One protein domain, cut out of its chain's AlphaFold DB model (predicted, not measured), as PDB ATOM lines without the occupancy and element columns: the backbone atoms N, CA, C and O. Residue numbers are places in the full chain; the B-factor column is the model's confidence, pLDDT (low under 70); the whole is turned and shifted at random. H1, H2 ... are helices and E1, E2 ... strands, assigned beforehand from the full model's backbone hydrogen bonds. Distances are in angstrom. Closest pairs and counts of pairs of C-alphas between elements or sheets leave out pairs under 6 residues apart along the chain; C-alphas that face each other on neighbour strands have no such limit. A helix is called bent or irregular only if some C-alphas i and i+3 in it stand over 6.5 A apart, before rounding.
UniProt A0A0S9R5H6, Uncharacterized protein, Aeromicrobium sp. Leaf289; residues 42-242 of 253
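This is residues 42 to 242 of the 253 residues of an uncharacterized protein of Aeromicrobium sp. Leaf289 (UniProt A0A0S9R5H6). Two strongly twisted five-stranded sheets, E3 E1 E2 E4 E5 and E8 E6 E7 E9 E10, open like a V from their neighbouring edges E5 and E8, and the long helix H3 packs between them as the core. Short helices H1 and H2 are on the faces turned away from H3, and a small unit of E11, H4 and E12 sits past edge strand E10. The printed part has 201 residues with four named helices and twelve named strands, in the order E1 E2 E3 H1 E4 E5 E6 E7 E8 H2 E9 E10 H3 E11 H4 E12. The class is mixed, helices and strands; both large sheets are mixed, and E11 and E12 are parallel. The whole is compact, with a radius of gyration of the C-alphas of 16.4 A, and spans 49 by 41 by 35 A.

E1, residues 42 to 48, begins at C-alpha 42 (-61.416, -20.033, -26.472) and is 20.1 A long. E2 is residues 54 to 61, 20.8 A, and E3 is residues 70 to 74. H1, residues 75 to 81, is irregular: C-alphas 76 and 79 are 7.2 A apart. E4 is residues 86 to 93, 20.3 A, and E5 residues 96 to 102, 17.8 A. E6 is residues 114 to 120, 19.5 A, E7 residues 129 to 135, 19.9 A, and E8 residues 145 to 147. H2, residues 148 to 153, comes before E9, residues 163 to 168, 17.6 A, and E10, residues 173 to 179, 18.5 A. H3, residues 188 to 202, runs 20.7 A from C-alpha 188 at (-45.099, -12.351, -31.472). E11 is residues 213 to 215, H4 residues 216 to 224, 13.1 A, and E12 residues 236 to 238, ending at C-alpha 238 (-41.072, -10.277, -11.696).

In the first sheet E1 and E2 form a hairpin, with N 45 and O 58 at 2.9 A. E3 is parallel to E1, with N 71 and O 44 at 2.9 A. E2 and E4 are antiparallel, with N 57 and O 90 at 2.9 A. E4 and E5 form a hairpin, with N 91 and O 99 at 2.9 A. The sheet has three layers, helices on both its faces: H1 at a height of 8.6 A and, on the opposite face, H3 at 7.4 A. E3, H1 and E4 are a split strand-helix-strand unit, its strands running the same way with E1 and E2 between them; its crossover is right-handed. H3 runs slantwise to the strands, at 48 degrees to E4 on the local plane, and its closest C-alphas to E4 are those of Ala 194 and Ala 88, 5.6 A. H3 is also on the second sheet, at a height of 8.3 A; its closest C-alphas to E9 are those of Leu 192 and Phe 165, 6.1 A. There E6 and E7 form a hairpin, with N 118 and O 131 at 2.8 A, and so do E9 and E10, with N 166 and O 176 at 2.8 A. E7 and E9 are antiparallel, with N 132 and O 165 at 2.9 A; E8 and E6 are parallel, with N 146 and O 115 at 2.8 A. H2 stands up from this sheet over E8, on the opposite face from H3, and E8, H2 and E9 are a second split unit with a right-handed crossover. The closest C-alphas of E5 and E8, those of Arg 99 and Leu 145, are 4.8 A apart. E11, H4 and E12 are a strand-helix-strand unit, also with a right-handed crossover; N 238 and O 214 are 2.8 A apart. E10 and E11 are near each other, with 7 pairs of C-alphas within 10 A. H4 and H3 are apart, but only just, at 8.2 A. Every O i to N i+4 pair is within hydrogen-bond range in H2 and H3; in H4 it is 4 of 5, and in H1 0 of 3, with 3 of 4 O i to N i+3 pairs within range.

The C-alphas farthest apart, those of Thr 50 and Pro 239, are 50.4 A apart. The printed part has no cut; the links E5 to E6 and H4 to E12, 11 residues each, are long. Mean pLDDT of the printed part is 93.9, and residues 122 to 125 are under 70.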
ATOM      1  N   ILE A  42     -62.345 -19.281 -25.645       94.12
ATOM      2  CA  ILE A  42     -61.416 -20.033 -26.472       94.12
ATOM      3  C   ILE A  42     -61.790 -21.506 -26.379       94.12
ATOM      4  O   ILE A  42     -61.746 -22.102 -25.303       94.12
ATOM      5  N   TRP A  43     -62.101 -22.107 -27.515       95.88
ATOM      6  CA  TRP A  43     -62.454 -23.514 -27.669       95.88
ATOM      7  C   TRP A  43     -61.628 -24.120 -28.811       95.88
ATOM      8  O   TRP A  43     -60.808 -23.428 -29.419       95.88
ATOM      9  N   HIS A  44     -61.746 -25.423 -29.064       97.75
ATOM     10  CA  HIS A  44     -60.952 -26.063 -30.111       97.75
ATOM     11  C   HIS A  44     -61.708 -27.120 -30.906       97.75
ATOM     12  O   HIS A  44     -62.618 -27.781 -30.403       97.75
ATOM     13  N   VAL A  45     -61.270 -27.290 -32.150       98.31
ATOM     14  CA  VAL A  45     -61.754 -28.292 -33.097       98.31
ATOM     15  C   VAL A  45     -60.661 -29.333 -33.299       98.31
ATOM     16  O   VAL A  45     -59.513 -28.995 -33.579       98.31
ATOM     17  N   ARG A  46     -61.014 -30.606 -33.164       98.44
ATOM     18  CA  ARG A  46     -60.189 -31.769 -33.487       98.44
ATOM     19  C   ARG A  46     -60.705 -32.342 -34.796       98.44
ATOM     20  O   ARG A  46     -61.812 -32.873 -34.847       98.44
ATOM     21  N   VAL A  47     -59.916 -32.216 -35.846       98.31
ATOM     22  CA  VAL A  47     -60.290 -32.662 -37.183       98.31
ATOM     23  C   VAL A  47     -59.715 -34.047 -37.424       98.31
ATOM     24  O   VAL A  47     -58.503 -34.253 -37.296       98.31
ATOM     25  N   VAL A  48     -60.587 -34.988 -37.772       98.25
ATOM     26  CA  VAL A  48     -60.211 -36.368 -38.078       98.25
ATOM     27  C   VAL A  48     -60.416 -36.689 -39.556       98.25
ATOM     28  O   VAL A  48     -61.341 -36.177 -40.191       98.25
ATOM     29  N   ASP A  49     -59.546 -37.536 -40.102       97.19
ATOM     30  CA  ASP A  49     -59.692 -38.060 -41.459       97.19
ATOM     31  C   ASP A  49     -60.795 -39.133 -41.550       97.19
ATOM     32  O   ASP A  49     -61.461 -39.481 -40.570       97.19
ATOM     33  N   THR A  50     -60.992 -39.700 -42.744       96.12
ATOM     34  CA  THR A  50     -61.980 -40.770 -42.978       96.12
ATOM     35  C   THR A  50     -61.695 -42.059 -42.201       96.12
ATOM     36  O   THR A  50     -62.594 -42.880 -42.035       96.12
ATOM     37  N   GLY A  51     -60.451 -42.263 -41.758       96.06
ATOM     38  CA  GLY A  51     -60.033 -43.376 -40.904       96.06
ATOM     39  C   GLY A  51     -60.150 -43.073 -39.407       96.06
ATOM     40  O   GLY A  51     -59.869 -43.951 -38.592       96.06
ATOM     41  N   GLY A  52     -60.567 -41.859 -39.032       96.00
ATOM     42  CA  GLY A  52     -60.660 -41.401 -37.648       96.00
ATOM     43  C   GLY A  52     -59.331 -40.936 -37.046       96.00
ATOM     44  O   GLY A  52     -59.281 -40.651 -35.847       96.00
ATOM     45  N   ALA A  53     -58.253 -40.850 -37.830       97.19
ATOM     46  CA  ALA A  53     -56.971 -40.351 -37.347       97.19
ATOM     47  C   ALA A  53     -57.004 -38.824 -37.216       97.19
ATOM     48  O   ALA A  53     -57.540 -38.122 -38.070       97.19
ATOM     49  N   LEU A  54     -56.420 -38.297 -36.137       97.81
ATOM     50  CA  LEU A  54     -56.321 -36.855 -35.913       97.81
ATOM     51  C   LEU A  54     -55.314 -36.241 -36.894       97.81
ATOM     52  O   LEU A  54     -54.122 -36.530 -36.809       97.81
ATOM     53  N   VAL A  55     -55.788 -35.364 -37.777       98.19
ATOM     54  CA  VAL A  55     -54.960 -34.707 -38.807       98.19
ATOM     55  C   VAL A  55     -54.737 -33.225 -38.534       98.19
ATOM     56  O   VAL A  55     -53.757 -32.643 -39.003       98.19
ATOM     57  N   ARG A  56     -55.620 -32.597 -37.753       98.00
ATOM     58  CA  ARG A  56     -55.517 -31.175 -37.420       98.00
ATOM     59  C   ARG A  56     -56.198 -30.856 -36.093       98.00
ATOM     60  O   ARG A  56     -57.212 -31.455 -35.742       98.00
ATOM     61  N   VAL A  57     -55.648 -29.891 -35.362       98.62
ATOM     62  CA  VAL A  57     -56.309 -29.250 -34.219       98.62
ATOM     63  C   VAL A  57     -56.302 -27.748 -34.432       98.62
ATOM     64  O   VAL A  57     -55.242 -27.176 -34.663       98.62
ATOM     65  N   SER A  58     -57.461 -27.114 -34.317       98.50
ATOM     66  CA  SER A  58     -57.623 -25.670 -34.494       98.50
ATOM     67  C   SER A  58     -58.077 -25.041 -33.189       98.50
ATOM     68  O   SER A  58     -59.027 -25.505 -32.563       98.50
ATOM     69  N   LEU A  59     -57.388 -23.986 -32.769       97.44
ATOM     70  CA  LEU A  59     -57.761 -23.156 -31.633       97.44
ATOM     71  C   LEU A  59     -58.628 -22.004 -32.145       97.44
ATOM     72  O   LEU A  59     -58.216 -21.281 -33.054       97.44
ATOM     73  N   VAL A  60     -59.811 -21.833 -31.561       96.44
ATOM     74  CA  VAL A  60     -60.820 -20.870 -32.011       96.44
ATOM     75  C   VAL A  60     -61.177 -19.923 -30.875       96.44
ATOM     76  O   VAL A  60     -61.447 -20.349 -29.754       96.44
ATOM     77  N   GLN A  61     -61.189 -18.628 -31.174       93.94
ATOM     78  CA  GLN A  61     -61.654 -17.571 -30.294       93.94
ATOM     79  C   GLN A  61     -62.962 -16.984 -30.838       93.94
ATOM     80  O   GLN A  61     -62.957 -16.141 -31.735       93.94
ATOM     81  N   SER A  62     -64.087 -17.429 -30.283       92.44
ATOM     82  CA  SER A  62     -65.426 -16.942 -30.624       92.44
ATOM     83  C   SER A  62     -66.430 -17.316 -29.538       92.44
ATOM     84  O   SER A  62     -66.178 -18.219 -28.747       92.44
ATOM     85  N   ASP A  63     -67.582 -16.651 -29.531       91.62
ATOM     86  CA  ASP A  63     -68.704 -16.879 -28.613       91.62
ATOM     87  C   ASP A  63     -69.624 -18.046 -29.018       91.62
ATOM     88  O   ASP A  63     -70.605 -18.326 -28.332       91.62
ATOM     89  N   ARG A  64     -69.295 -18.771 -30.099       91.81
ATOM     90  CA  ARG A  64     -70.077 -19.926 -30.579       91.81
ATOM     91  C   ARG A  64     -70.158 -21.061 -29.558       91.81
ATOM     92  O   ARG A  64     -71.149 -21.787 -29.530       91.81
ATOM     93  N   HIS A  65     -69.119 -21.223 -28.740       93.38
ATOM     94  CA  HIS A  65     -69.035 -22.265 -27.723       93.38
ATOM     95  C   HIS A  65     -68.433 -21.714 -26.429       93.38
ATOM     96  O   HIS A  65     -67.698 -20.726 -26.433       93.38
ATOM     97  N   ALA A  66     -68.730 -22.378 -25.309       93.75
ATOM     98  CA  ALA A  66     -68.129 -22.046 -24.023       93.75
ATOM     99  C   ALA A  66     -66.600 -22.242 -24.052       93.75
ATOM    100  O   ALA A  66     -66.084 -23.099 -24.777       93.75
ATOM    101  N   ASP A  67     -65.873 -21.480 -23.232       93.50
ATOM    102  CA  ASP A  67     -64.420 -21.629 -23.100       93.50
ATOM    103  C   ASP A  67     -64.042 -23.067 -22.698       93.50
ATOM    104  O   ASP A  67     -64.700 -23.698 -21.873       93.50
ATOM    105  N   GLY A  68     -62.995 -23.604 -23.320       93.44
ATOM    106  CA  GLY A  68     -62.525 -24.972 -23.111       93.44
ATOM    107  C   GLY A  68     -63.298 -26.048 -23.881       93.44
ATOM    108  O   GLY A  68     -62.861 -27.199 -23.870       93.44
ATOM    109  N   THR A  69     -64.388 -25.706 -24.583       96.56
ATOM    110  CA  THR A  69     -65.134 -26.674 -25.410       96.56
ATOM    111  C   THR A  69     -64.215 -27.362 -26.425       96.56
ATOM    112  O   THR A  69     -63.347 -26.729 -27.032       96.56
ATOM    113  N   ALA A  70     -64.414 -28.667 -26.607       97.00
ATOM    114  CA  ALA A  70     -63.705 -29.496 -27.573       97.00
ATOM    115  C   ALA A  70     -64.712 -30.113 -28.547       97.00
ATOM    116  O   ALA A  70     -65.574 -30.887 -28.127       97.00
ATOM    117  N   LEU A  71     -64.597 -29.803 -29.835       97.62
ATOM    118  CA  LEU A  71     -65.359 -30.473 -30.887       97.62
ATOM    119  C   LEU A  71     -64.466 -31.491 -31.588       97.62
ATOM    120  O   LEU A  71     -63.280 -31.241 -31.777       97.62
ATOM    121  N   THR A  72     -65.022 -32.632 -31.980       98.06
ATOM    122  CA  THR A  72     -64.356 -33.563 -32.897       98.06
ATOM    123  C   THR A  72     -65.226 -33.704 -34.128       98.06
ATOM    124  O   THR A  72     -66.387 -34.083 -33.998       98.06
ATOM    125  N   VAL A  73     -64.679 -33.370 -35.294       97.75
ATOM    126  CA  VAL A  73     -65.427 -33.311 -36.555       97.75
ATOM    127  C   VAL A  73     -64.642 -33.978 -37.686       97.75
ATOM    128  O   VAL A  73     -63.406 -33.952 -37.671       97.75
ATOM    129  N   PRO A  74     -65.324 -34.564 -38.683       97.75
ATOM    130  CA  PRO A  74     -64.684 -34.992 -39.921       97.75
ATOM    131  C   PRO A  74     -64.063 -33.812 -40.684       97.75
ATOM    132  O   PRO A  74     -64.575 -32.692 -40.640       97.75
ATOM    133  N   GLU A  75     -63.007 -34.065 -41.458       95.44
ATOM    134  CA  GLU A  75     -62.327 -33.040 -42.270       95.44
ATOM    135  C   GLU A  75     -63.263 -32.258 -43.204       95.44
ATOM    136  O   GLU A  75     -63.124 -31.042 -43.337       95.44
ATOM    137  N   ALA A  76     -64.267 -32.923 -43.782       94.50
ATOM    138  CA  ALA A  76     -65.252 -32.287 -44.658       94.50
ATOM    139  C   ALA A  76     -66.121 -31.225 -43.951       94.50
ATOM    140  O   ALA A  76     -66.650 -30.331 -44.609       94.50
ATOM    141  N   GLU A  77     -66.268 -31.310 -42.626       94.12
ATOM    142  CA  GLU A  77     -67.105 -30.410 -41.818       94.12
ATOM    143  C   GLU A  77     -66.288 -29.308 -41.130       94.12
ATOM    144  O   GLU A  77     -66.844 -28.278 -40.738       94.12
ATOM    145  N   ALA A  78     -64.962 -29.480 -41.038       92.00
ATOM    146  CA  ALA A  78     -64.069 -28.604 -40.284       92.00
ATOM    147  C   ALA A  78     -64.202 -27.125 -40.673       92.00
ATOM    148  O   ALA A  78     -64.296 -26.270 -39.795       92.00
ATOM    149  N   GLY A  79     -64.315 -26.819 -41.970       89.81
ATOM    150  CA  GLY A  79     -64.430 -25.439 -42.452       89.81
ATOM    151  C   GLY A  79     -65.659 -24.682 -41.928       89.81
ATOM    152  O   GLY A  79     -65.614 -23.461 -41.806       89.81
ATOM    153  N   SER A  80     -66.747 -25.379 -41.582       88.56
ATOM    154  CA  SER A  80     -67.959 -24.748 -41.036       88.56
ATOM    155  C   SER A  80     -67.819 -24.362 -39.557       88.56
ATOM    156  O   SER A  80     -68.338 -23.324 -39.122       88.56
ATOM    157  N   GLU A  81     -67.062 -25.154 -38.795       89.06
ATOM    158  CA  GLU A  81     -66.738 -24.868 -37.395       89.06
ATOM    159  C   GLU A  81     -65.603 -23.846 -37.273       89.06
ATOM    160  O   GLU A  81     -65.623 -22.987 -36.395       89.06
ATOM    161  N   GLU A  82     -64.660 -23.874 -38.214       88.12
ATOM    162  CA  GLU A  82     -63.496 -22.983 -38.288       88.12
ATOM    163  C   GLU A  82     -63.785 -21.648 -39.006       88.12
ATOM    164  O   GLU A  82     -62.894 -20.810 -39.120       88.12
ATOM    165  N   ALA A  83     -65.013 -21.420 -39.488       77.62
ATOM    166  CA  ALA A  83     -65.356 -20.328 -40.411       77.62
ATOM    167  C   ALA A  83     -64.966 -18.908 -39.943       77.62
ATOM    168  O   ALA A  83     -64.823 -18.011 -40.774       77.62
ATOM    169  N   ALA A  84     -64.808 -18.681 -38.634       83.00
ATOM    170  CA  ALA A  84     -64.288 -17.431 -38.086       83.00
ATOM    171  C   ALA A  84     -63.615 -17.643 -36.722       83.00
ATOM    172  O   ALA A  84     -64.044 -18.477 -35.923       83.00
ATOM    173  N   GLY A  85     -62.598 -16.827 -36.433       91.62
ATOM    174  CA  GLY A  85     -61.949 -16.778 -35.122       91.62
ATOM    175  C   GLY A  85     -60.870 -17.834 -34.901       91.62
ATOM    176  O   GLY A  85     -60.428 -18.001 -33.768       91.62
ATOM    177  N   VAL A  86     -60.430 -18.551 -35.940       96.69
ATOM    178  CA  VAL A  86     -59.255 -19.427 -35.831       96.69
ATOM    179  C   VAL A  86     -58.033 -18.568 -35.534       96.69
ATOM    180  O   VAL A  86     -57.698 -17.650 -36.278       96.69
ATOM    181  N   VAL A  87     -57.363 -18.877 -34.431       96.75
ATOM    182  CA  VAL A  87     -56.204 -18.127 -33.931       96.75
ATOM    183  C   VAL A  87     -54.896 -18.898 -34.095       96.75
ATOM    184  O   VAL A  87     -53.838 -18.290 -34.257       96.75
ATOM    185  N   ALA A  88     -54.959 -20.229 -34.080       98.06
ATOM    186  CA  ALA A  88     -53.832 -21.088 -34.408       98.06
ATOM    187  C   ALA A  88     -54.294 -22.484 -34.830       98.06
ATOM    188  O   ALA A  88     -55.364 -22.938 -34.420       98.06
ATOM    189  N   VAL A  89     -53.460 -23.171 -35.602       98.56
ATOM    190  CA  VAL A  89     -53.727 -24.510 -36.131       98.56
ATOM    191  C   VAL A  89     -52.480 -25.375 -35.985       98.56
ATOM    192  O   VAL A  89     -51.389 -24.975 -36.374       98.56
ATOM    193  N   ALA A  90     -52.630 -26.578 -35.441       98.75
ATOM    194  CA  ALA A  90     -51.614 -27.620 -35.467       98.75
ATOM    195  C   ALA A  90     -51.979 -28.651 -36.537       98.75
ATOM    196  O   ALA A  90     -53.061 -29.236 -36.484       98.75
ATOM    197  N   HIS A  91     -51.069 -28.909 -37.475       98.50
ATOM    198  CA  HIS A  91     -51.217 -29.978 -38.462       98.50
ATOM    199  C   HIS A  91     -50.420 -31.199 -38.032       98.50
ATOM    200  O   HIS A  91     -49.266 -31.076 -37.612       98.50
ATOM    201  N   LEU A  92     -51.036 -32.370 -38.163       98.25
ATOM    202  CA  LEU A  92     -50.440 -33.639 -37.800       98.25
ATOM    203  C   LEU A  92     -50.145 -34.466 -39.052       98.25
ATOM    204  O   LEU A  92     -50.925 -34.510 -40.000       98.25
ATOM    205  N   THR A  93     -49.009 -35.151 -39.035       95.88
ATOM    206  CA  THR A  93     -48.611 -36.154 -40.022       95.88
ATOM    207  C   THR A  93     -48.121 -37.364 -39.242       95.88
ATOM    208  O   THR A  93     -47.275 -37.221 -38.361       95.88
ATOM    209  N   ASP A  94     -48.711 -38.534 -39.488       94.81
ATOM    210  CA  ASP A  94     -48.412 -39.770 -38.750       94.81
ATOM    211  C   ASP A  94     -48.518 -39.612 -37.217       94.81
ATOM    212  O   ASP A  94     -47.720 -40.143 -36.445       94.81
ATOM    213  N   GLY A  95     -49.501 -38.827 -36.758       94.81
ATOM    214  CA  GLY A  95     -49.734 -38.546 -35.335       94.81
ATOM    215  C   GLY A  95     -48.741 -37.567 -34.694       94.81
ATOM    216  O   GLY A  95     -48.823 -37.307 -33.491       94.81
ATOM    217  N   LEU A  96     -47.816 -36.994 -35.467       96.75
ATOM    218  CA  LEU A  96     -46.855 -35.997 -35.005       96.75
ATOM    219  C   LEU A  96     -47.216 -34.617 -35.540       96.75
ATOM    220  O   LEU A  96     -47.504 -34.464 -36.722       96.75
ATOM    221  N   VAL A  97     -47.157 -33.598 -34.681       98.25
ATOM    222  CA  VAL A  97     -47.338 -32.211 -35.118       98.25
ATOM    223  C   VAL A  97     -46.141 -31.808 -35.976       98.25
ATOM    224  O   VAL A  97     -45.011 -31.819 -35.493       98.25
ATOM    225  N   SER A  98     -46.395 -31.477 -37.239       97.88
ATOM    226  CA  SER A  98     -45.374 -31.092 -38.222       97.88
ATOM    227  C   SER A  98     -45.405 -29.599 -38.546       97.88
ATOM    228  O   SER A  98     -44.385 -29.037 -38.948       97.88
ATOM    229  N   ARG A  99     -46.552 -28.938 -38.340       98.56
ATOM    230  CA  ARG A  99     -46.724 -27.495 -38.558       98.56
ATOM    231  C   ARG A  99     -47.606 -26.855 -37.494       98.56
ATOM    232  O   ARG A  99     -48.563 -27.471 -37.022       98.56
ATOM    233  N   LEU A 100     -47.287 -25.608 -37.170       98.75
ATOM    234  CA  LEU A 100     -48.047 -24.698 -36.324       98.75
ATOM    235  C   LEU A 100     -48.305 -23.406 -37.104       98.75
ATOM    236  O   LEU A 100     -47.398 -22.607 -37.325       98.75
ATOM    237  N   GLU A 101     -49.548 -23.186 -37.498       98.31
ATOM    238  CA  GLU A 101     -49.990 -21.937 -38.102       98.31
ATOM    239  C   GLU A 101     -50.505 -20.998 -37.009       98.31
ATOM    240  O   GLU A 101     -51.289 -21.399 -36.148       98.31
ATOM    241  N   VAL A 102     -50.077 -19.739 -37.046       97.94
ATOM    242  CA  VAL A 102     -50.633 -18.657 -36.228       97.94
ATOM    243  C   VAL A 102     -51.272 -17.663 -37.181       97.94
ATOM    244  O   VAL A 102     -50.590 -17.115 -38.045       97.94
ATOM    245  N   THR A 103     -52.569 -17.418 -37.023       96.75
ATOM    246  CA  THR A 103     -53.306 -16.568 -37.959       96.75
ATOM    247  C   THR A 103     -53.074 -15.083 -37.678       96.75
ATOM    248  O   THR A 103     -52.659 -14.670 -36.584       96.75
ATOM    249  N   ALA A 104     -53.406 -14.243 -38.660       94.88
ATOM    250  CA  ALA A 104     -53.389 -12.794 -38.491       94.88
ATOM    251  C   ALA A 104     -54.377 -12.304 -37.413       94.88
ATOM    252  O   ALA A 104     -54.155 -11.240 -36.841       94.88
ATOM    253  N   ASP A 105     -55.416 -13.077 -37.076       92.94
ATOM    254  CA  ASP A 105     -56.346 -12.733 -35.992       92.94
ATOM    255  C   ASP A 105     -55.659 -12.787 -34.619       92.94
ATOM    256  O   ASP A 105     -55.927 -11.952 -33.749       92.94
ATOM    257  N   ALA A 106     -54.737 -13.736 -34.425       93.69
ATOM    258  CA  ALA A 106     -53.957 -13.857 -33.196       93.69
ATOM    259  C   ALA A 106     -52.766 -12.892 -33.160       93.69
ATOM    260  O   ALA A 106     -52.470 -12.287 -32.123       93.69
ATOM    261  N   ALA A 107     -52.057 -12.759 -34.282       95.56
ATOM    262  CA  ALA A 107     -50.794 -12.036 -34.348       95.56
ATOM    263  C   ALA A 107     -50.683 -11.145 -35.604       95.56
ATOM    264  O   ALA A 107     -49.782 -11.341 -36.419       95.56
ATOM    265  N   PRO A 108     -51.516 -10.094 -35.739       95.75
ATOM    266  CA  PRO A 108     -51.657  -9.306 -36.974       95.75
ATOM    267  C   PRO A 108     -50.399  -8.543 -37.408       95.75
ATOM    268  O   PRO A 108     -50.334  -8.022 -38.517       95.75
ATOM    269  N   LYS A 109     -49.419  -8.396 -36.512       96.88
ATOM    270  CA  LYS A 109     -48.160  -7.685 -36.768       96.88
ATOM    271  C   LYS A 109     -46.947  -8.613 -36.763       96.88
ATOM    272  O   LYS A 109     -45.828  -8.111 -36.888       96.88
ATOM    273  N   ALA A 110     -47.144  -9.914 -36.541       97.06
ATOM    274  CA  ALA A 110     -46.039 -10.858 -36.543       97.06
ATOM    275  C   ALA A 110     -45.587 -11.087 -37.990       97.06
ATOM    276  O   ALA A 110     -46.431 -11.142 -38.886       97.06
ATOM    277  N   PRO A 111     -44.271 -11.193 -38.243       97.19
ATOM    278  CA  PRO A 111     -43.823 -11.749 -39.512       97.19
ATOM    279  C   PRO A 111     -44.259 -13.222 -39.593       97.19
ATOM    280  O   PRO A 111     -44.613 -13.798 -38.561       97.19
ATOM    281  N   PRO A 112     -44.170 -13.865 -40.764       96.94
ATOM    282  CA  PRO A 112     -44.305 -15.309 -40.836       96.94
ATOM    283  C   PRO A 112     -43.321 -16.000 -39.887       96.94
ATOM    284  O   PRO A 112     -42.127 -15.670 -39.860       96.94
ATOM    285  N   LEU A 113     -43.843 -16.911 -39.064       98.38
ATOM    286  CA  LEU A 113     -43.087 -17.610 -38.030       98.38
ATOM    287  C   LEU A 113     -42.964 -19.090 -38.371       98.38
ATOM    288  O   LEU A 113     -43.906 -19.696 -38.872       98.38
ATOM    289  N   TRP A 114     -41.832 -19.673 -38.007       98.62
ATOM    290  CA  TRP A 114     -41.657 -21.114 -37.854       98.62
ATOM    291  C   TRP A 114     -41.046 -21.391 -36.478       98.62
ATOM    292  O   TRP A 114     -40.566 -20.478 -35.795       98.62
ATOM    293  N   PHE A 115     -41.127 -22.640 -36.031       98.69
ATOM    294  CA  PHE A 115     -40.924 -22.998 -34.635       98.69
ATOM    295  C   PHE A 115     -39.960 -24.167 -34.472       98.69
ATOM    296  O   PHE A 115     -39.883 -25.068 -35.305       98.69
ATOM    297  N   VAL A 116     -39.269 -24.183 -33.337       98.44
ATOM    298  CA  VAL A 116     -38.527 -25.345 -32.847       98.44
ATOM    299  C   VAL A 116     -39.144 -25.795 -31.530       98.44
ATOM    300  O   VAL A 116     -39.227 -25.000 -30.593       98.44
ATOM    301  N   GLU A 117     -39.553 -27.062 -31.450       97.62
ATOM    302  CA  GLU A 117     -39.935 -27.709 -30.192       97.62
ATOM    303  C   GLU A 117     -38.667 -28.157 -29.454       97.62
ATOM    304  O   GLU A 117     -37.827 -28.890 -29.993       97.62
ATOM    305  N   VAL A 118     -38.529 -27.718 -28.205       96.31
ATOM    306  CA  VAL A 118     -37.404 -28.029 -27.321       96.31
ATOM    307  C   VAL A 118     -37.946 -28.740 -26.078       96.31
ATOM    308  O   VAL A 118     -38.353 -28.078 -25.119       96.31
ATOM    309  N   PRO A 119     -37.954 -30.084 -26.068       93.19
ATOM    310  CA  PRO A 119     -38.260 -30.844 -24.866       93.19
ATOM    311  C   PRO A 119     -37.195 -30.602 -23.793       93.19
ATOM    312  O   PRO A 119     -35.996 -30.663 -24.072       93.19
ATOM    313  N   GLU A 120     -37.626 -30.395 -22.551       90.69
ATOM    314  CA  GLU A 120     -36.754 -30.260 -21.382       90.69
ATOM    315  C   GLU A 120     -37.038 -31.413 -20.403       90.69
ATOM    316  O   GLU A 120     -37.729 -31.220 -19.394       90.69
ATOM    317  N   PRO A 121     -36.560 -32.639 -20.706       79.44
ATOM    318  CA  PRO A 121     -36.728 -33.784 -19.823       79.44
ATOM    319  C   PRO A 121     -35.869 -33.579 -18.570       79.44
ATOM    320  O   PRO A 121     -34.648 -33.675 -18.623       79.44
ATOM    321  N   GLU A 122     -36.533 -33.252 -17.462       68.81
ATOM    322  CA  GLU A 122     -35.993 -33.220 -16.094       68.81
ATOM    323  C   GLU A 122     -34.736 -32.353 -15.882       68.81
ATOM    324  O   GLU A 122     -33.608 -32.853 -15.821       68.81
ATOM    325  N   PRO A 123     -34.887 -31.033 -15.655       62.34
ATOM    326  CA  PRO A 123     -33.825 -30.297 -14.984       62.34
ATOM    327  C   PRO A 123     -33.651 -30.857 -13.563       62.34
ATOM    328  O   PRO A 123     -34.631 -31.163 -12.890       62.34
ATOM    329  N   ALA A 124     -32.415 -30.902 -13.058       61.41
ATOM    330  CA  ALA A 124     -32.067 -31.444 -11.733       61.41
ATOM    331  C   ALA A 124     -32.817 -30.814 -10.528       61.41
ATOM    332  O   ALA A 124     -32.622 -31.232  -9.391       61.41
ATOM    333  N   SER A 125     -33.642 -29.789 -10.750       63.75
ATOM    334  CA  SER A 125     -34.363 -29.038  -9.725       63.75
ATOM    335  C   SER A 125     -35.798 -28.649 -10.120       63.75
ATOM    336  O   SER A 125     -36.325 -27.682  -9.569       63.75
ATOM    337  N   GLY A 126     -36.435 -29.317 -11.090       76.00
ATOM    338  CA  GLY A 126     -37.775 -28.921 -11.539       76.00
ATOM    339  C   GLY A 126     -38.512 -29.968 -12.379       76.00
ATOM    340  O   GLY A 126     -37.918 -30.961 -12.789       76.00
ATOM    341  N   PRO A 127     -39.816 -29.757 -12.631       85.06
ATOM    342  CA  PRO A 127     -40.612 -30.660 -13.450       85.06
ATOM    343  C   PRO A 127     -40.154 -30.599 -14.915       85.06
ATOM    344  O   PRO A 127     -39.641 -29.560 -15.349       85.06
ATOM    345  N   PRO A 128     -40.396 -31.666 -15.697       90.12
ATOM    346  CA  PRO A 128     -40.244 -31.620 -17.142       90.12
ATOM    347  C   PRO A 128     -41.027 -30.451 -17.734       90.12
ATOM    348  O   PRO A 128     -42.180 -30.201 -17.365       90.12
ATOM    349  N   ALA A 129     -40.397 -29.746 -18.661       93.75
ATOM    350  CA  ALA A 129     -41.008 -28.643 -19.377       93.75
ATOM    351  C   ALA A 129     -40.884 -28.861 -20.882       93.75
ATOM    352  O   ALA A 129     -40.184 -29.758 -21.359       93.75
ATOM    353  N   THR A 130     -41.577 -28.025 -21.633       95.94
ATOM    354  CA  THR A 130     -41.360 -27.891 -23.063       95.94
ATOM    355  C   THR A 130     -41.290 -26.414 -23.404       95.94
ATOM    356  O   THR A 130     -41.922 -25.578 -22.750       95.94
ATOM    357  N   SER A 131     -40.504 -26.108 -24.424       97.06
ATOM    358  CA  SER A 131     -40.403 -24.774 -24.986       97.06
ATOM    359  C   SER A 131     -40.693 -24.825 -26.481       97.06
ATOM    360  O   SER A 131     -40.224 -25.728 -27.173       97.06
ATOM    361  N   ILE A 132     -41.401 -23.824 -26.996       98.25
ATOM    362  CA  ILE A 132     -41.363 -23.496 -28.424       98.25
ATOM    363  C   ILE A 132     -40.549 -22.228 -28.616       98.25
ATOM    364  O   ILE A 132     -40.731 -21.242 -27.897       98.25
ATOM    365  N   VAL A 133     -39.644 -22.258 -29.585       98.31
ATOM    366  CA  VAL A 133     -38.808 -21.116 -29.959       98.31
ATOM    367  C   VAL A 133     -39.212 -20.682 -31.355       98.31
ATOM    368  O   VAL A 133     -39.210 -21.498 -32.272       98.31
ATOM    369  N   ALA A 134     -39.590 -19.417 -31.504       98.44
ATOM    370  CA  ALA A 134     -40.004 -18.847 -32.774       98.44
ATOM    371  C   ALA A 134     -38.823 -18.198 -33.498       98.44
ATOM    372  O   ALA A 134     -37.995 -17.508 -32.891       98.44
ATOM    373  N   PHE A 135     -38.831 -18.352 -34.814       97.94
ATOM    374  CA  PHE A 135     -37.895 -17.766 -35.762       97.94
ATOM    375  C   PHE A 135     -38.668 -17.205 -36.963       97.94
ATOM    376  O   PHE A 135     -39.883 -17.380 -37.072       97.94
ATOM    377  N   THR A 136     -37.978 -16.494 -37.854       97.00
ATOM    378  CA  THR A 136     -38.566 -15.931 -39.076       97.00
ATOM    379  C   THR A 136     -37.518 -15.851 -40.187       97.00
ATOM    380  O   THR A 136     -36.335 -15.665 -39.899       97.00
ATOM    381  N   GLY A 137     -37.946 -15.976 -41.447       93.06
ATOM    382  CA  GLY A 137     -37.059 -16.007 -42.615       93.06
ATOM    383  C   GLY A 137     -36.191 -17.272 -42.707       93.06
ATOM    384  O   GLY A 137     -36.448 -18.260 -42.020       93.06
ATOM    385  N   GLY A 138     -35.157 -17.225 -43.553       90.19
ATOM    386  CA  GLY A 138     -34.253 -18.353 -43.820       90.19
ATOM    387  C   GLY A 138     -34.810 -19.365 -44.827       90.19
ATOM    388  O   GLY A 138     -35.793 -19.090 -45.509       90.19
ATOM    389  N   ASP A 139     -34.177 -20.539 -44.901       92.19
ATOM    390  CA  ASP A 139     -34.548 -21.635 -45.819       92.19
ATOM    391  C   ASP A 139     -35.548 -22.634 -45.195       92.19
ATOM    392  O   ASP A 139     -35.670 -23.775 -45.644       92.19
ATOM    393  N   VAL A 140     -36.241 -22.237 -44.124       95.88
ATOM    394  CA  VAL A 140     -37.246 -23.060 -43.438       95.88
ATOM    395  C   VAL A 140     -38.639 -22.557 -43.795       95.88
ATOM    396  O   VAL A 140     -38.902 -21.356 -43.746       95.88
ATOM    397  N   GLU A 141     -39.527 -23.488 -44.148       95.88
ATOM    398  CA  GLU A 141     -40.922 -23.185 -44.467       95.88
ATOM    399  C   GLU A 141     -41.603 -22.467 -43.296       95.88
ATOM    400  O   GLU A 141     -41.457 -22.842 -42.129       95.88
ATOM    401  N   GLU A 142     -42.386 -21.443 -43.620       94.50
ATOM    402  CA  GLU A 142     -43.279 -20.796 -42.666       94.50
ATOM    403  C   GLU A 142     -44.197 -21.848 -42.024       94.50
ATOM    404  O   GLU A 142     -44.573 -22.831 -42.655       94.50
ATOM    405  N   THR A 143     -44.561 -21.664 -40.756       97.88
ATOM    406  CA  THR A 143     -45.357 -22.600 -39.938       97.88
ATOM    407  C   THR A 143     -44.680 -23.926 -39.579       97.88
ATOM    408  O   THR A 143     -45.220 -24.657 -38.750       97.88
ATOM    409  N   ALA A 144     -43.504 -24.259 -40.123       98.31
ATOM    410  CA  ALA A 144     -42.835 -25.518 -39.798       98.31
ATOM    411  C   ALA A 144     -42.591 -25.661 -38.286       98.31
ATOM    412  O   ALA A 144     -42.185 -24.706 -37.618       98.31
ATOM    413  N   LEU A 145     -42.815 -26.865 -37.753       98.56
ATOM    414  CA  LEU A 145     -42.406 -27.244 -36.404       98.56
ATOM    415  C   LEU A 145     -41.249 -28.237 -36.498       98.56
ATOM    416  O   LEU A 145     -41.430 -29.406 -36.836       98.56
ATOM    417  N   LEU A 146     -40.047 -27.762 -36.193       97.94
ATOM    418  CA  LEU A 146     -38.834 -28.564 -36.221       97.94
ATOM    419  C   LEU A 146     -38.500 -29.117 -34.835       97.94
ATOM    420  O   LEU A 146     -38.734 -28.492 -33.802       97.94
ATOM    421  N   THR A 147     -37.851 -30.273 -34.815       96.56
ATOM    422  CA  THR A 147     -37.099 -30.742 -33.648       96.56
ATOM    423  C   THR A 147     -35.766 -29.999 -33.537       96.56
ATOM    424  O   THR A 147     -35.222 -29.511 -34.530       96.56
ATOM    425  N   VAL A 148     -35.160 -30.008 -32.347       94.31
ATOM    426  CA  VAL A 148     -33.798 -29.476 -32.125       94.31
ATOM    427  C   VAL A 148     -32.788 -30.036 -33.132       94.31
ATOM    428  O   VAL A 148     -31.969 -29.296 -33.670       94.31
ATOM    429  N   ARG A 149     -32.857 -31.341 -33.431       93.56
ATOM    430  CA  ARG A 149     -31.942 -31.996 -34.376       93.56
ATOM    431  C   ARG A 149     -32.124 -31.484 -35.806       93.56
ATOM    432  O   ARG A 149     -31.132 -31.292 -36.504       93.56
ATOM    433  N   GLN A 150     -33.364 -31.271 -36.244       95.44
ATOM    434  CA  GLN A 150     -33.645 -30.691 -37.561       95.44
ATOM    435  C   GLN A 150     -33.137 -29.250 -37.632       95.44
ATOM    436  O   GLN A 150     -32.422 -28.912 -38.568       95.44
ATOM    437  N   ALA A 151     -33.394 -28.434 -36.608       94.00
ATOM    438  CA  ALA A 151     -32.879 -27.068 -36.557       94.00
ATOM    439  C   ALA A 151     -31.340 -27.011 -36.645       94.00
ATOM    440  O   ALA A 151     -30.789 -26.236 -37.425       94.00
ATOM    441  N   GLN A 152     -30.641 -27.893 -35.920       91.19
ATOM    442  CA  GLN A 152     -29.181 -28.024 -36.006       91.19
ATOM    443  C   GLN A 152     -28.703 -28.419 -37.408       91.19
ATOM    444  O   GLN A 152     -27.673 -27.926 -37.861       91.19
ATOM    445  N   HIS A 153     -29.443 -29.287 -38.104       92.88
ATOM    446  CA  HIS A 153     -29.126 -29.676 -39.478       92.88
ATOM    447  C   HIS A 153     -29.227 -28.496 -40.457       92.88
ATOM    448  O   HIS A 153     -28.393 -28.378 -41.350       92.88
ATOM    449  N   HIS A 154     -30.184 -27.592 -40.238       89.94
ATOM    450  CA  HIS A 154     -30.327 -26.341 -40.987       89.94
ATOM    451  C   HIS A 154     -29.339 -25.241 -40.554       89.94
ATOM    452  O   HIS A 154     -29.391 -24.134 -41.080       89.94
ATOM    453  N   GLY A 155     -28.437 -25.513 -39.603       91.69
ATOM    454  CA  GLY A 155     -27.455 -24.534 -39.124       91.69
ATOM    455  C   GLY A 155     -28.048 -23.395 -38.288       91.69
ATOM    456  O   GLY A 155     -27.349 -22.415 -38.037       91.69
ATOM    457  N   ILE A 156     -29.300 -23.532 -37.839       91.38
ATOM    458  CA  ILE A 156     -30.011 -22.509 -37.068       91.38
ATOM    459  C   ILE A 156     -29.320 -22.293 -35.725       91.38
ATOM    460  O   ILE A 156     -29.042 -23.240 -34.977       91.38
ATOM    461  N   GLN A 157     -29.096 -21.027 -35.390       87.88
ATOM    462  CA  GLN A 157     -28.491 -20.619 -34.136       87.88
ATOM    463  C   GLN A 157     -29.524 -20.019 -33.186       87.88
ATOM    464  O   GLN A 157     -30.360 -19.199 -33.547       87.88
ATOM    465  N   SER A 158     -29.374 -20.327 -31.901       83.75
ATOM    466  CA  SER A 158     -30.130 -19.719 -30.800       83.75
ATOM    467  C   SER A 158     -30.182 -18.185 -30.810       83.75
ATOM    468  O   SER A 158     -31.116 -17.596 -30.275       83.75
ATOM    469  N   ALA A 159     -29.166 -17.515 -31.360       86.31
ATOM    470  CA  ALA A 159     -29.121 -16.054 -31.433       86.31
ATOM    471  C   ALA A 159     -30.112 -15.464 -32.456       86.31
ATOM    472  O   ALA A 159     -30.394 -14.270 -32.402       86.31
ATOM    473  N   GLU A 160     -30.645 -16.288 -33.359       90.38
ATOM    474  CA  GLU A 160     -31.557 -15.881 -34.436       90.38
ATOM    475  C   GLU A 160     -33.030 -15.899 -34.007       90.38
ATOM    476  O   GLU A 160     -33.910 -15.490 -34.764       90.38
ATOM    477  N   GLN A 161     -33.320 -16.361 -32.789       95.12
ATOM    478  CA  GLN A 161     -34.688 -16.448 -32.296       95.12
ATOM    479  C   GLN A 161     -35.349 -15.072 -32.165       95.12
ATOM    480  O   GLN A 161     -34.742 -14.090 -31.723       95.12
ATOM    481  N   VAL A 162     -36.652 -15.025 -32.433       97.50
ATOM    482  CA  VAL A 162     -37.469 -13.818 -32.242       97.50
ATOM    483  C   VAL A 162     -38.268 -13.856 -30.937       97.50
ATOM    484  O   VAL A 162     -38.642 -12.811 -30.400       97.50
ATOM    485  N   GLY A 163     -38.476 -15.046 -30.373       97.19
ATOM    486  CA  GLY A 163     -39.110 -15.239 -29.073       97.19
ATOM    487  C   GLY A 163     -39.188 -16.708 -28.669       97.19
ATOM    488  O   GLY A 163     -38.855 -17.593 -29.452       97.19
ATOM    489  N   ALA A 164     -39.616 -16.966 -27.438       97.75
ATOM    490  CA  ALA A 164     -39.801 -18.309 -26.907       97.75
ATOM    491  C   ALA A 164     -40.933 -18.342 -25.876       97.75
ATOM    492  O   ALA A 164     -41.154 -17.363 -25.156       97.75
ATOM    493  N   PHE A 165     -41.621 -19.474 -25.789       97.88
ATOM    494  CA  PHE A 165     -42.610 -19.754 -24.755       97.88
ATOM    495  C   PHE A 165     -42.331 -21.115 -24.125       97.88
ATOM    496  O   PHE A 165     -42.217 -22.105 -24.842       97.88
ATOM    497  N   ARG A 166     -42.228 -21.140 -22.795       96.81
ATOM    498  CA  ARG A 166     -41.935 -22.312 -21.971       96.81
ATOM    499  C   ARG A 166     -43.103 -22.601 -21.039       96.81
ATOM    500  O   ARG A 166     -43.574 -21.698 -20.344       96.81
ATOM    501  N   TRP A 167     -43.518 -23.858 -20.964       96.75
ATOM    502  CA  TRP A 167     -44.558 -24.308 -20.042       96.75
ATOM    503  C   TRP A 167     -44.314 -25.739 -19.567       96.75
ATOM    504  O   TRP A 167     -43.480 -26.465 -20.106       96.75
ATOM    505  N   ILE A 168     -45.049 -26.142 -18.533       96.12
ATOM    506  CA  ILE A 168     -45.042 -27.501 -17.991       96.12
ATOM    507  C   ILE A 168     -46.177 -28.286 -18.666       96.12
ATOM    508  O   ILE A 168     -47.342 -28.004 -18.375       96.12
ATOM    509  N   PRO A 169     -45.883 -29.284 -19.526       95.00
ATOM    510  CA  PRO A 169     -46.904 -30.019 -20.270       95.00
ATOM    511  C   PRO A 169     -47.989 -30.638 -19.394       95.00
ATOM    512  O   PRO A 169     -49.159 -30.573 -19.736       95.00
ATOM    513  N   HIS A 170     -47.625 -31.206 -18.242       93.94
ATOM    514  CA  HIS A 170     -48.581 -31.930 -17.404       93.94
ATOM    515  C   HIS A 170     -49.617 -31.023 -16.721       93.94
ATOM    516  O   HIS A 170     -50.758 -31.435 -16.548       93.94
ATOM    517  N   SER A 171     -49.239 -29.800 -16.335       95.19
ATOM    518  CA  SER A 171     -50.132 -28.874 -15.625       95.19
ATOM    519  C   SER A 171     -50.670 -27.745 -16.500       95.19
ATOM    520  O   SER A 171     -51.586 -27.039 -16.082       95.19
ATOM    521  N   GLY A 172     -50.080 -27.518 -17.677       95.69
ATOM    522  CA  GLY A 172     -50.322 -26.322 -18.482       95.69
ATOM    523  C   GLY A 172     -49.736 -25.044 -17.867       95.69
ATOM    524  O   GLY A 172     -49.999 -23.957 -18.361       95.69
ATOM    525  N   PHE A 173     -48.943 -25.114 -16.797       95.88
ATOM    526  CA  PHE A 173     -48.391 -23.900 -16.196       95.88
ATOM    527  C   PHE A 173     -47.378 -23.234 -17.138       95.88
ATOM    528  O   PHE A 173     -46.326 -23.810 -17.431       95.88
ATOM    529  N   GLY A 174     -47.706 -22.034 -17.614       95.56
ATOM    530  CA  GLY A 174     -46.844 -21.176 -18.413       95.56
ATOM    531  C   GLY A 174     -45.784 -20.535 -17.530       95.56
ATOM    532  O   GLY A 174     -46.096 -19.695 -16.693       95.56
ATOM    533  N   ASP A 175     -44.534 -20.932 -17.735       92.75
ATOM    534  CA  ASP A 175     -43.413 -20.503 -16.905       92.75
ATOM    535  C   ASP A 175     -42.793 -19.207 -17.438       92.75
ATOM    536  O   ASP A 175     -42.601 -18.244 -16.700       92.75
ATOM    537  N   GLN A 176     -42.482 -19.156 -18.738       94.06
ATOM    538  CA  GLN A 176     -41.763 -18.024 -19.328       94.06
ATOM    539  C   GLN A 176     -42.258 -17.713 -20.735       94.06
ATOM    540  O   GLN A 176     -42.400 -18.603 -21.568       94.06
ATOM    541  N   LEU A 177     -42.447 -16.425 -21.019       96.06
ATOM    542  CA  LEU A 177     -42.717 -15.902 -22.355       96.06
ATOM    543  C   LEU A 177     -41.742 -14.768 -22.654       96.06
ATOM    544  O   LEU A 177     -41.795 -13.716 -22.020       96.06
ATOM    545  N   TYR A 178     -40.885 -14.960 -23.648       95.38
ATOM    546  CA  TYR A 178     -39.861 -14.003 -24.045       95.38
ATOM    547  C   TYR A 178     -40.020 -13.591 -25.508       95.38
ATOM    548  O   TYR A 178     -40.276 -14.417 -26.378       95.38
ATOM    549  N   VAL A 179     -39.810 -12.304 -25.787       96.12
ATOM    550  CA  VAL A 179     -39.687 -11.763 -27.147       96.12
ATOM    551  C   VAL A 179     -38.427 -10.911 -27.195       96.12
ATOM    552  O   VAL A 179     -38.238 -10.026 -26.345       96.12
ATOM    553  N   ALA A 180     -37.582 -11.177 -28.190       93.06
ATOM    554  CA  ALA A 180     -36.338 -10.451 -28.400       93.06
ATOM    555  C   ALA A 180     -36.614  -8.938 -28.536       93.06
ATOM    556  O   ALA A 180     -37.590  -8.564 -29.193       93.06
ATOM    557  N   PRO A 181     -35.796  -8.046 -27.937       91.12
ATOM    558  CA  PRO A 181     -36.102  -6.616 -27.859       91.12
ATOM    559  C   PRO A 181     -36.450  -5.952 -29.196       91.12
ATOM    560  O   PRO A 181     -37.448  -5.238 -29.286       91.12
ATOM    561  N   SER A 182     -35.697  -6.255 -30.256       92.19
ATOM    562  CA  SER A 182     -35.909  -5.740 -31.619       92.19
ATOM    563  C   SER A 182     -37.199  -6.236 -32.295       92.19
ATOM    564  O   SER A 182     -37.655  -5.647 -33.279       92.19
ATOM    565  N   TRP A 183     -37.811  -7.289 -31.753       95.25
ATOM    566  CA  TRP A 183     -39.006  -7.954 -32.272       95.25
ATOM    567  C   TRP A 183     -40.272  -7.654 -31.456       95.25
ATOM    568  O   TRP A 183     -41.371  -8.100 -31.792       95.25
ATOM    569  N   ARG A 184     -40.163  -6.851 -30.392       94.19
ATOM    570  CA  ARG A 184     -41.308  -6.454 -29.561       94.19
ATOM    571  C   ARG A 184     -42.318  -5.613 -30.330       94.19
ATOM    572  O   ARG A 184     -42.025  -5.012 -31.357       94.19
ATOM    573  N   ARG A 185     -43.544  -5.559 -29.792       94.44
ATOM    574  CA  ARG A 185     -44.697  -4.824 -30.361       94.44
ATOM    575  C   ARG A 185     -45.160  -5.313 -31.742       94.44
ATOM    576  O   ARG A 185     -46.008  -4.676 -32.360       94.44
ATOM    577  N   ARG A 186     -44.689  -6.488 -32.165       96.31
ATOM    578  CA  ARG A 186     -45.099  -7.198 -33.386       96.31
ATOM    579  C   ARG A 186     -46.024  -8.382 -33.101       96.31
ATOM    580  O   ARG A 186     -46.023  -9.354 -33.832       96.31
ATOM    581  N   THR A 187     -46.742  -8.366 -31.974       95.94
ATOM    582  CA  THR A 187     -47.681  -9.436 -31.557       95.94
ATOM    583  C   THR A 187     -47.106 -10.866 -31.477       95.94
ATOM    584  O   THR A 187     -47.861 -11.805 -31.258       95.94
ATOM    585  N   ILE A 188     -45.779 -11.042 -31.548       97.31
ATOM    586  CA  ILE A 188     -45.099 -12.351 -31.472       97.31
ATOM    587  C   ILE A 188     -45.393 -13.069 -30.151       97.31
ATOM    588  O   ILE A 188     -45.608 -14.273 -30.150       97.31
ATOM    589  N   GLY A 189     -45.471 -12.339 -29.032       96.69
ATOM    590  CA  GLY A 189     -45.830 -12.932 -27.740       96.69
ATOM    591  C   GLY A 189     -47.212 -13.595 -27.757       96.69
ATOM    592  O   GLY A 189     -47.361 -14.706 -27.261       96.69
ATOM    593  N   THR A 190     -48.211 -12.953 -28.372       95.88
ATOM    594  CA  THR A 190     -49.554 -13.537 -28.536       95.88
ATOM    595  C   THR A 190     -49.514 -14.742 -29.469       95.88
ATOM    596  O   THR A 190     -50.109 -15.769 -29.156       95.88
ATOM    597  N   GLY A 191     -48.759 -14.652 -30.568       97.19
ATOM    598  CA  GLY A 191     -48.577 -15.771 -31.492       97.19
ATOM    599  C   GLY A 191     -47.928 -16.993 -30.840       97.19
ATOM    600  O   GLY A 191     -48.381 -18.110 -31.053       97.19
ATOM    601  N   LEU A 192     -46.934 -16.791 -29.972       98.19
ATOM    602  CA  LEU A 192     -46.312 -17.859 -29.184       98.19
ATOM    603  C   LEU A 192     -47.298 -18.524 -28.213       98.19
ATOM    604  O   LEU A 192     -47.304 -19.745 -28.098       98.19
ATOM    605  N   LEU A 193     -48.157 -17.751 -27.538       97.25
ATOM    606  CA  LEU A 193     -49.202 -18.322 -26.677       97.25
ATOM    607  C   LEU A 193     -50.228 -19.127 -27.487       97.25
ATOM    608  O   LEU A 193     -50.659 -20.189 -27.039       97.25
ATOM    609  N   ALA A 194     -50.587 -18.657 -28.686       97.50
ATOM    610  CA  ALA A 194     -51.490 -19.361 -29.592       97.50
ATOM    611  C   ALA A 194     -50.888 -20.675 -30.109       97.50
ATOM    612  O   ALA A 194     -51.518 -21.727 -29.991       97.50
ATOM    613  N   ALA A 195     -49.643 -20.627 -30.590       98.44
ATOM    614  CA  ALA A 195     -48.893 -21.792 -31.048       98.44
ATOM    615  C   ALA A 195     -48.687 -22.821 -29.921       98.44
ATOM    616  O   ALA A 195     -48.952 -24.007 -30.110       98.44
ATOM    617  N   GLY A 196     -48.283 -22.378 -28.726       98.19
ATOM    618  CA  GLY A 196     -48.126 -23.256 -27.562       98.19
ATOM    619  C   GLY A 196     -49.454 -23.858 -27.103       98.19
ATOM    620  O   GLY A 196     -49.521 -25.039 -26.772       98.19
ATOM    621  N   GLY A 197     -50.533 -23.072 -27.147       97.75
ATOM    622  CA  GLY A 197     -51.883 -23.528 -26.837       97.75
ATOM    623  C   GLY A 197     -52.366 -24.637 -27.762       97.75
ATOM    624  O   GLY A 197     -52.784 -25.690 -27.281       97.75
ATOM    625  N   VAL A 198     -52.273 -24.433 -29.079       98.50
ATOM    626  CA  VAL A 198     -52.715 -25.443 -30.049       98.50
ATOM    627  C   VAL A 198     -51.804 -26.678 -30.043       98.50
ATOM    628  O   VAL A 198     -52.310 -27.794 -30.149       98.50
ATOM    629  N   LEU A 199     -50.493 -26.509 -29.811       98.62
ATOM    630  CA  LEU A 199     -49.563 -27.631 -29.640       98.62
ATOM    631  C   LEU A 199     -49.926 -28.479 -28.414       98.62
ATOM    632  O   LEU A 199     -50.022 -29.698 -28.538       98.62
ATOM    633  N   SER A 200     -50.186 -27.859 -27.256       98.19
ATOM    634  CA  SER A 200     -50.643 -28.587 -26.064       98.19
ATOM    635  C   SER A 200     -51.890 -29.416 -26.356       98.19
ATOM    636  O   SER A 200     -51.915 -30.609 -26.064       98.19
ATOM    637  N   LEU A 201     -52.900 -28.819 -26.993       97.94
ATOM    638  CA  LEU A 201     -54.150 -29.514 -27.304       97.94
ATOM    639  C   LEU A 201     -53.943 -30.669 -28.292       97.94
ATOM    640  O   LEU A 201     -54.481 -31.755 -28.080       97.94
ATOM    641  N   ALA A 202     -53.114 -30.478 -29.323       98.19
ATOM    642  CA  ALA A 202     -52.751 -31.531 -30.272       98.19
ATOM    643  C   ALA A 202     -52.018 -32.708 -29.607       98.19
ATOM    644  O   ALA A 202     -52.172 -33.852 -30.031       98.19
ATOM    645  N   ARG A 203     -51.260 -32.447 -28.536       97.12
ATOM    646  CA  ARG A 203     -50.581 -33.468 -27.722       97.12
ATOM    647  C   ARG A 203     -51.458 -34.054 -26.606       97.12
ATOM    648  O   ARG A 203     -51.007 -34.948 -25.895       97.12
ATOM    649  N   GLY A 204     -52.691 -33.573 -26.437       96.69
ATOM    650  CA  GLY A 204     -53.571 -33.974 -25.334       96.69
ATOM    651  C   GLY A 204     -53.140 -33.437 -23.964       96.69
ATOM    652  O   GLY A 204     -53.538 -33.980 -22.936       96.69
ATOM    653  N   TRP A 205     -52.317 -32.390 -23.932       97.06
ATOM    654  CA  TRP A 205     -51.911 -31.691 -22.718       97.06
ATOM    655  C   TRP A 205     -52.918 -30.595 -22.343       97.06
ATOM    656  O   TRP A 205     -53.587 -30.042 -23.223       97.06
ATOM    657  N   PRO A 206     -53.007 -30.217 -21.055       96.06
ATOM    658  CA  PRO A 206     -53.740 -29.029 -20.647       96.06
ATOM    659  C   PRO A 206     -53.288 -27.771 -21.398       96.06
ATOM    660  O   PRO A 206     -52.102 -27.559 -21.676       96.06
ATOM    661  N   ARG A 207     -54.258 -26.904 -21.697       94.69
ATOM    662  CA  ARG A 207     -54.002 -25.593 -22.298       94.69
ATOM    663  C   ARG A 207     -53.116 -24.752 -21.364       94.69
ATOM    664  O   ARG A 207     -53.355 -24.762 -20.154       94.69
ATOM    665  N   PRO A 208     -52.144 -23.994 -21.901       95.88
ATOM    666  CA  PRO A 208     -51.301 -23.157 -21.073       95.88
ATOM    667  C   PRO A 208     -52.072 -22.060 -20.321       95.88
ATOM    668  O   PRO A 208     -52.985 -21.448 -20.878       95.88
ATOM    669  N   TRP A 209     -51.680 -21.791 -19.076       95.81
ATOM    670  CA  TRP A 209     -52.249 -20.761 -18.198       95.81
ATOM    671  C   TRP A 209     -51.167 -20.120 -17.312       95.81
ATOM    672  O   TRP A 209     -50.081 -20.675 -17.169       95.81
ATOM    673  N   GLY A 210     -51.438 -18.953 -16.716       94.75
ATOM    674  CA  GLY A 210     -50.492 -18.252 -15.827       94.75
ATOM    675  C   GLY A 210     -51.056 -17.937 -14.437       94.75
ATOM    676  O   GLY A 210     -52.225 -17.576 -14.313       94.75
ATOM    677  N   ASP A 211     -50.214 -17.997 -13.403       93.81
ATOM    678  CA  ASP A 211     -50.559 -17.821 -11.974       93.81
ATOM    679  C   ASP A 211     -50.538 -16.366 -11.471       93.81
ATOM    680  O   ASP A 211     -50.691 -16.102 -10.279       93.81
ATOM    681  N   GLY A 212     -50.317 -15.409 -12.372       92.94
ATOM    682  CA  GLY A 212     -50.247 -13.997 -12.014       92.94
ATOM    683  C   GLY A 212     -48.841 -13.470 -11.741       92.94
ATOM    684  O   GLY A 212     -48.693 -12.255 -11.610       92.94
ATOM    685  N   GLN A 213     -47.805 -14.315 -11.720       94.88
ATOM    686  CA  GLN A 213     -46.416 -13.859 -11.670       94.88
ATOM    687  C   GLN A 213     -45.967 -13.415 -13.061       94.88
ATOM    688  O   GLN A 213     -45.964 -14.191 -14.017       94.88
ATOM    689  N   ARG A 214     -45.599 -12.141 -13.216       95.25
ATOM    690  CA  ARG A 214     -45.195 -11.598 -14.524       95.25
ATOM    691  C   ARG A 214     -44.372 -10.333 -14.397       95.25
ATOM    692  O   ARG A 214     -44.418  -9.632 -13.395       95.25
ATOM    693  N   THR A 215     -43.612 -10.024 -15.441       95.00
ATOM    694  CA  THR A 215     -42.878  -8.758 -15.535       95.00
ATOM    695  C   THR A 215     -43.822  -7.597 -15.852       95.00
ATOM    696  O   THR A 215     -44.940  -7.806 -16.326       95.00
ATOM    697  N   ALA A 216     -43.353  -6.355 -15.690       93.81
ATOM    698  CA  ALA A 216     -44.120  -5.167 -16.088       93.81
ATOM    699  C   ALA A 216     -44.490  -5.175 -17.583       93.81
ATOM    700  O   ALA A 216     -45.523  -4.645 -17.984       93.81
ATOM    701  N   GLU A 217     -43.650  -5.770 -18.430       92.31
ATOM    702  CA  GLU A 217     -43.952  -5.915 -19.852       92.31
ATOM    703  C   GLU A 217     -45.007  -6.994 -20.111       92.31
ATOM    704  O   GLU A 217     -45.926  -6.759 -20.898       92.31
ATOM    705  N   GLY A 218     -44.920  -8.125 -19.403       93.62
ATOM    706  CA  GLY A 218     -45.937  -9.176 -19.445       93.62
ATOM    707  C   GLY A 218     -47.305  -8.680 -18.973       93.62
ATOM    708  O   GLY A 218     -48.314  -8.988 -19.601       93.62
ATOM    709  N   ASP A 219     -47.350  -7.846 -17.930       95.31
ATOM    710  CA  ASP A 219     -48.605  -7.262 -17.443       95.31
ATOM    711  C   ASP A 219     -49.234  -6.308 -18.469       95.31
ATOM    712  O   ASP A 219     -50.409  -6.453 -18.803       95.31
ATOM    713  N   ARG A 220     -48.437  -5.422 -19.086       93.62
ATOM    714  CA  ARG A 220     -48.918  -4.566 -20.188       93.62
ATOM    715  C   ARG A 220     -49.425  -5.376 -21.379       93.62
ATOM    716  O   ARG A 220     -50.387  -4.967 -22.018       93.62
ATOM    717  N   MET A 221     -48.769  -6.492 -21.708       93.31
ATOM    718  CA  MET A 221     -49.241  -7.390 -22.764       93.31
ATOM    719  C   MET A 221     -50.593  -8.007 -22.389       93.31
ATOM    720  O   MET A 221     -51.506  -7.969 -23.209       93.31
ATOM    721  N   ARG A 222     -50.744  -8.527 -21.162       92.62
ATOM    722  CA  ARG A 222     -52.008  -9.113 -20.686       92.62
ATOM    723  C   ARG A 222     -53.160  -8.115 -20.760       92.62
ATOM    724  O   ARG A 222     -54.227  -8.482 -21.232       92.62
ATOM    725  N   GLN A 223     -52.952  -6.872 -20.322       90.56
ATOM    726  CA  GLN A 223     -54.000  -5.841 -20.269       90.56
ATOM    727  C   GLN A 223     -54.663  -5.558 -21.626       90.56
ATOM    728  O   GLN A 223     -55.802  -5.104 -21.665       90.56
ATOM    729  N   VAL A 224     -53.967  -5.832 -22.734       88.56
ATOM    730  CA  VAL A 224     -54.490  -5.646 -24.097       88.56
ATOM    731  C   VAL A 224     -54.758  -6.967 -24.825       88.56
ATOM    732  O   VAL A 224     -55.208  -6.957 -25.970       88.56
ATOM    733  N   ALA A 225     -54.463  -8.107 -24.197       86.88
ATOM    734  CA  ALA A 225     -54.655  -9.418 -24.796       86.88
ATOM    735  C   ALA A 225     -56.115  -9.852 -24.654       86.88
ATOM    736  O   ALA A 225     -56.671  -9.877 -23.558       86.88
ATOM    737  N   ARG A 226     -56.710 -10.332 -25.750       85.75
ATOM    738  CA  ARG A 226     -58.050 -10.947 -25.725       85.75
ATOM    739  C   ARG A 226     -58.111 -12.237 -24.892       85.75
ATOM    740  O   ARG A 226     -59.175 -12.818 -24.761       85.75
ATOM    741  N   TRP A 227     -56.962 -12.736 -24.433       84.25
ATOM    742  CA  TRP A 227     -56.783 -14.026 -23.757       84.25
ATOM    743  C   TRP A 227     -56.400 -13.820 -22.288       84.25
ATOM    744  O   TRP A 227     -55.814 -14.694 -21.652       84.25
ATOM    745  N   ALA A 228     -56.672 -12.626 -21.750       87.38
ATOM    746  CA  ALA A 228     -56.301 -12.254 -20.392       87.38
ATOM    747  C   ALA A 228     -56.897 -13.189 -19.327       87.38
ATOM    748  O   ALA A 228     -56.312 -13.303 -18.253       87.38
ATOM    749  N   HIS A 229     -58.008 -13.876 -19.629       88.69
ATOM    750  CA  HIS A 229     -58.652 -14.858 -18.750       88.69
ATOM    751  C   HIS A 229     -57.839 -16.142 -18.553       88.69
ATOM    752  O   HIS A 229     -58.049 -16.839 -17.567       88.69
ATOM    753  N   LEU A 230     -56.870 -16.433 -19.429       89.69
ATOM    754  CA  LEU A 230     -55.933 -17.550 -19.252       89.69
ATOM    755  C   LEU A 230     -54.833 -17.247 -18.225       89.69
ATOM    756  O   LEU A 230     -53.971 -18.084 -17.959       89.69
ATOM    757  N   SER A 231     -54.826 -16.044 -17.654       91.38
ATOM    758  CA  SER A 231     -53.879 -15.649 -16.624       91.38
ATOM    759  C   SER A 231     -54.601 -14.997 -15.455       91.38
ATOM    760  O   SER A 231     -55.401 -14.070 -15.630       91.38
ATOM    761  N   GLN A 232     -54.255 -15.445 -14.252       92.31
ATOM    762  CA  GLN A 232     -54.750 -14.863 -13.012       92.31
ATOM    763  C   GLN A 232     -54.356 -13.379 -12.881       92.31
ATOM    764  O   GLN A 232     -53.545 -12.829 -13.643       92.31
ATOM    765  N   GLU A 233     -54.966 -12.696 -11.917       91.88
ATOM    766  CA  GLU A 233     -54.609 -11.320 -11.569       91.88
ATOM    767  C   GLU A 233     -53.144 -11.200 -11.134       91.88
ATOM    768  O   GLU A 233     -52.483 -12.193 -10.855       91.88
ATOM    769  N   LEU A 234     -52.592  -9.984 -11.167       94.25
ATOM    770  CA  LEU A 234     -51.166  -9.780 -10.902       94.25
ATOM    771  C   LEU A 234     -50.906 -10.047  -9.420       94.25
ATOM    772  O   LEU A 234     -51.350  -9.275  -8.574       94.25
ATOM    773  N   THR A 235     -50.168 -11.109  -9.119       93.75
ATOM    774  CA  THR A 235     -49.805 -11.483  -7.744       93.75
ATOM    775  C   THR A 235     -48.394 -11.026  -7.399       93.75
ATOM    776  O   THR A 235     -48.141 -10.581  -6.279       93.75
ATOM    777  N   HIS A 236     -47.471 -11.083  -8.364       93.69
ATOM    778  CA  HIS A 236     -46.084 -10.682  -8.162       93.69
ATOM    779  C   HIS A 236     -45.459 -10.078  -9.422       93.69
ATOM    780  O   HIS A 236     -45.566 -10.628 -10.521       93.69
ATOM    781  N   LEU A 237     -44.763  -8.952  -9.246       95.12
ATOM    782  CA  LEU A 237     -44.039  -8.283 -10.321       95.12
ATOM    783  C   LEU A 237     -42.613  -8.836 -10.428       95.12
ATOM    784  O   LEU A 237     -41.738  -8.491  -9.637       95.12
ATOM    785  N   MET A 238     -42.376  -9.668 -11.438       93.12
ATOM    786  CA  MET A 238     -41.072 -10.277 -11.696       93.12
ATOM    787  C   MET A 238     -40.078  -9.275 -12.312       93.12
ATOM    788  O   MET A 238     -40.480  -8.381 -13.070       93.12
ATOM    789  N   PRO A 239     -38.764  -9.432 -12.053       90.12
ATOM    790  CA  PRO A 239     -37.741  -8.609 -12.688       90.12
ATOM    791  C   PRO A 239     -37.755  -8.778 -14.219       90.12
ATOM    792  O   PRO A 239     -38.103  -9.848 -14.721       90.12
ATOM    793  N   PRO A 240     -37.350  -7.756 -14.999       88.12
ATOM    794  CA  PRO A 240     -37.312  -7.875 -16.454       88.12
ATOM    795  C   PRO A 240     -36.317  -8.949 -16.915       88.12
ATOM    796  O   PRO A 240     -35.186  -8.988 -16.433       88.12
ATOM    797  N   MET A 241     -36.716  -9.761 -17.900       87.50
ATOM    798  CA  MET A 241     -35.879 -10.845 -18.443       87.50
ATOM    799  C   MET A 241     -34.765 -10.356 -19.374       87.50
ATOM    800  O   MET A 241     -33.758 -11.037 -19.541       87.50
ATOM    801  N   THR A 242     -34.919  -9.179 -19.982       82.00
ATOM    802  CA  THR A 242     -33.873  -8.592 -20.831       82.00
ATOM    803  C   THR A 242     -32.772  -7.983 -19.964       82.00
ATOM    804  O   THR A 242     -33.096  -7.210 -19.048       82.00
TER     805      THR A 242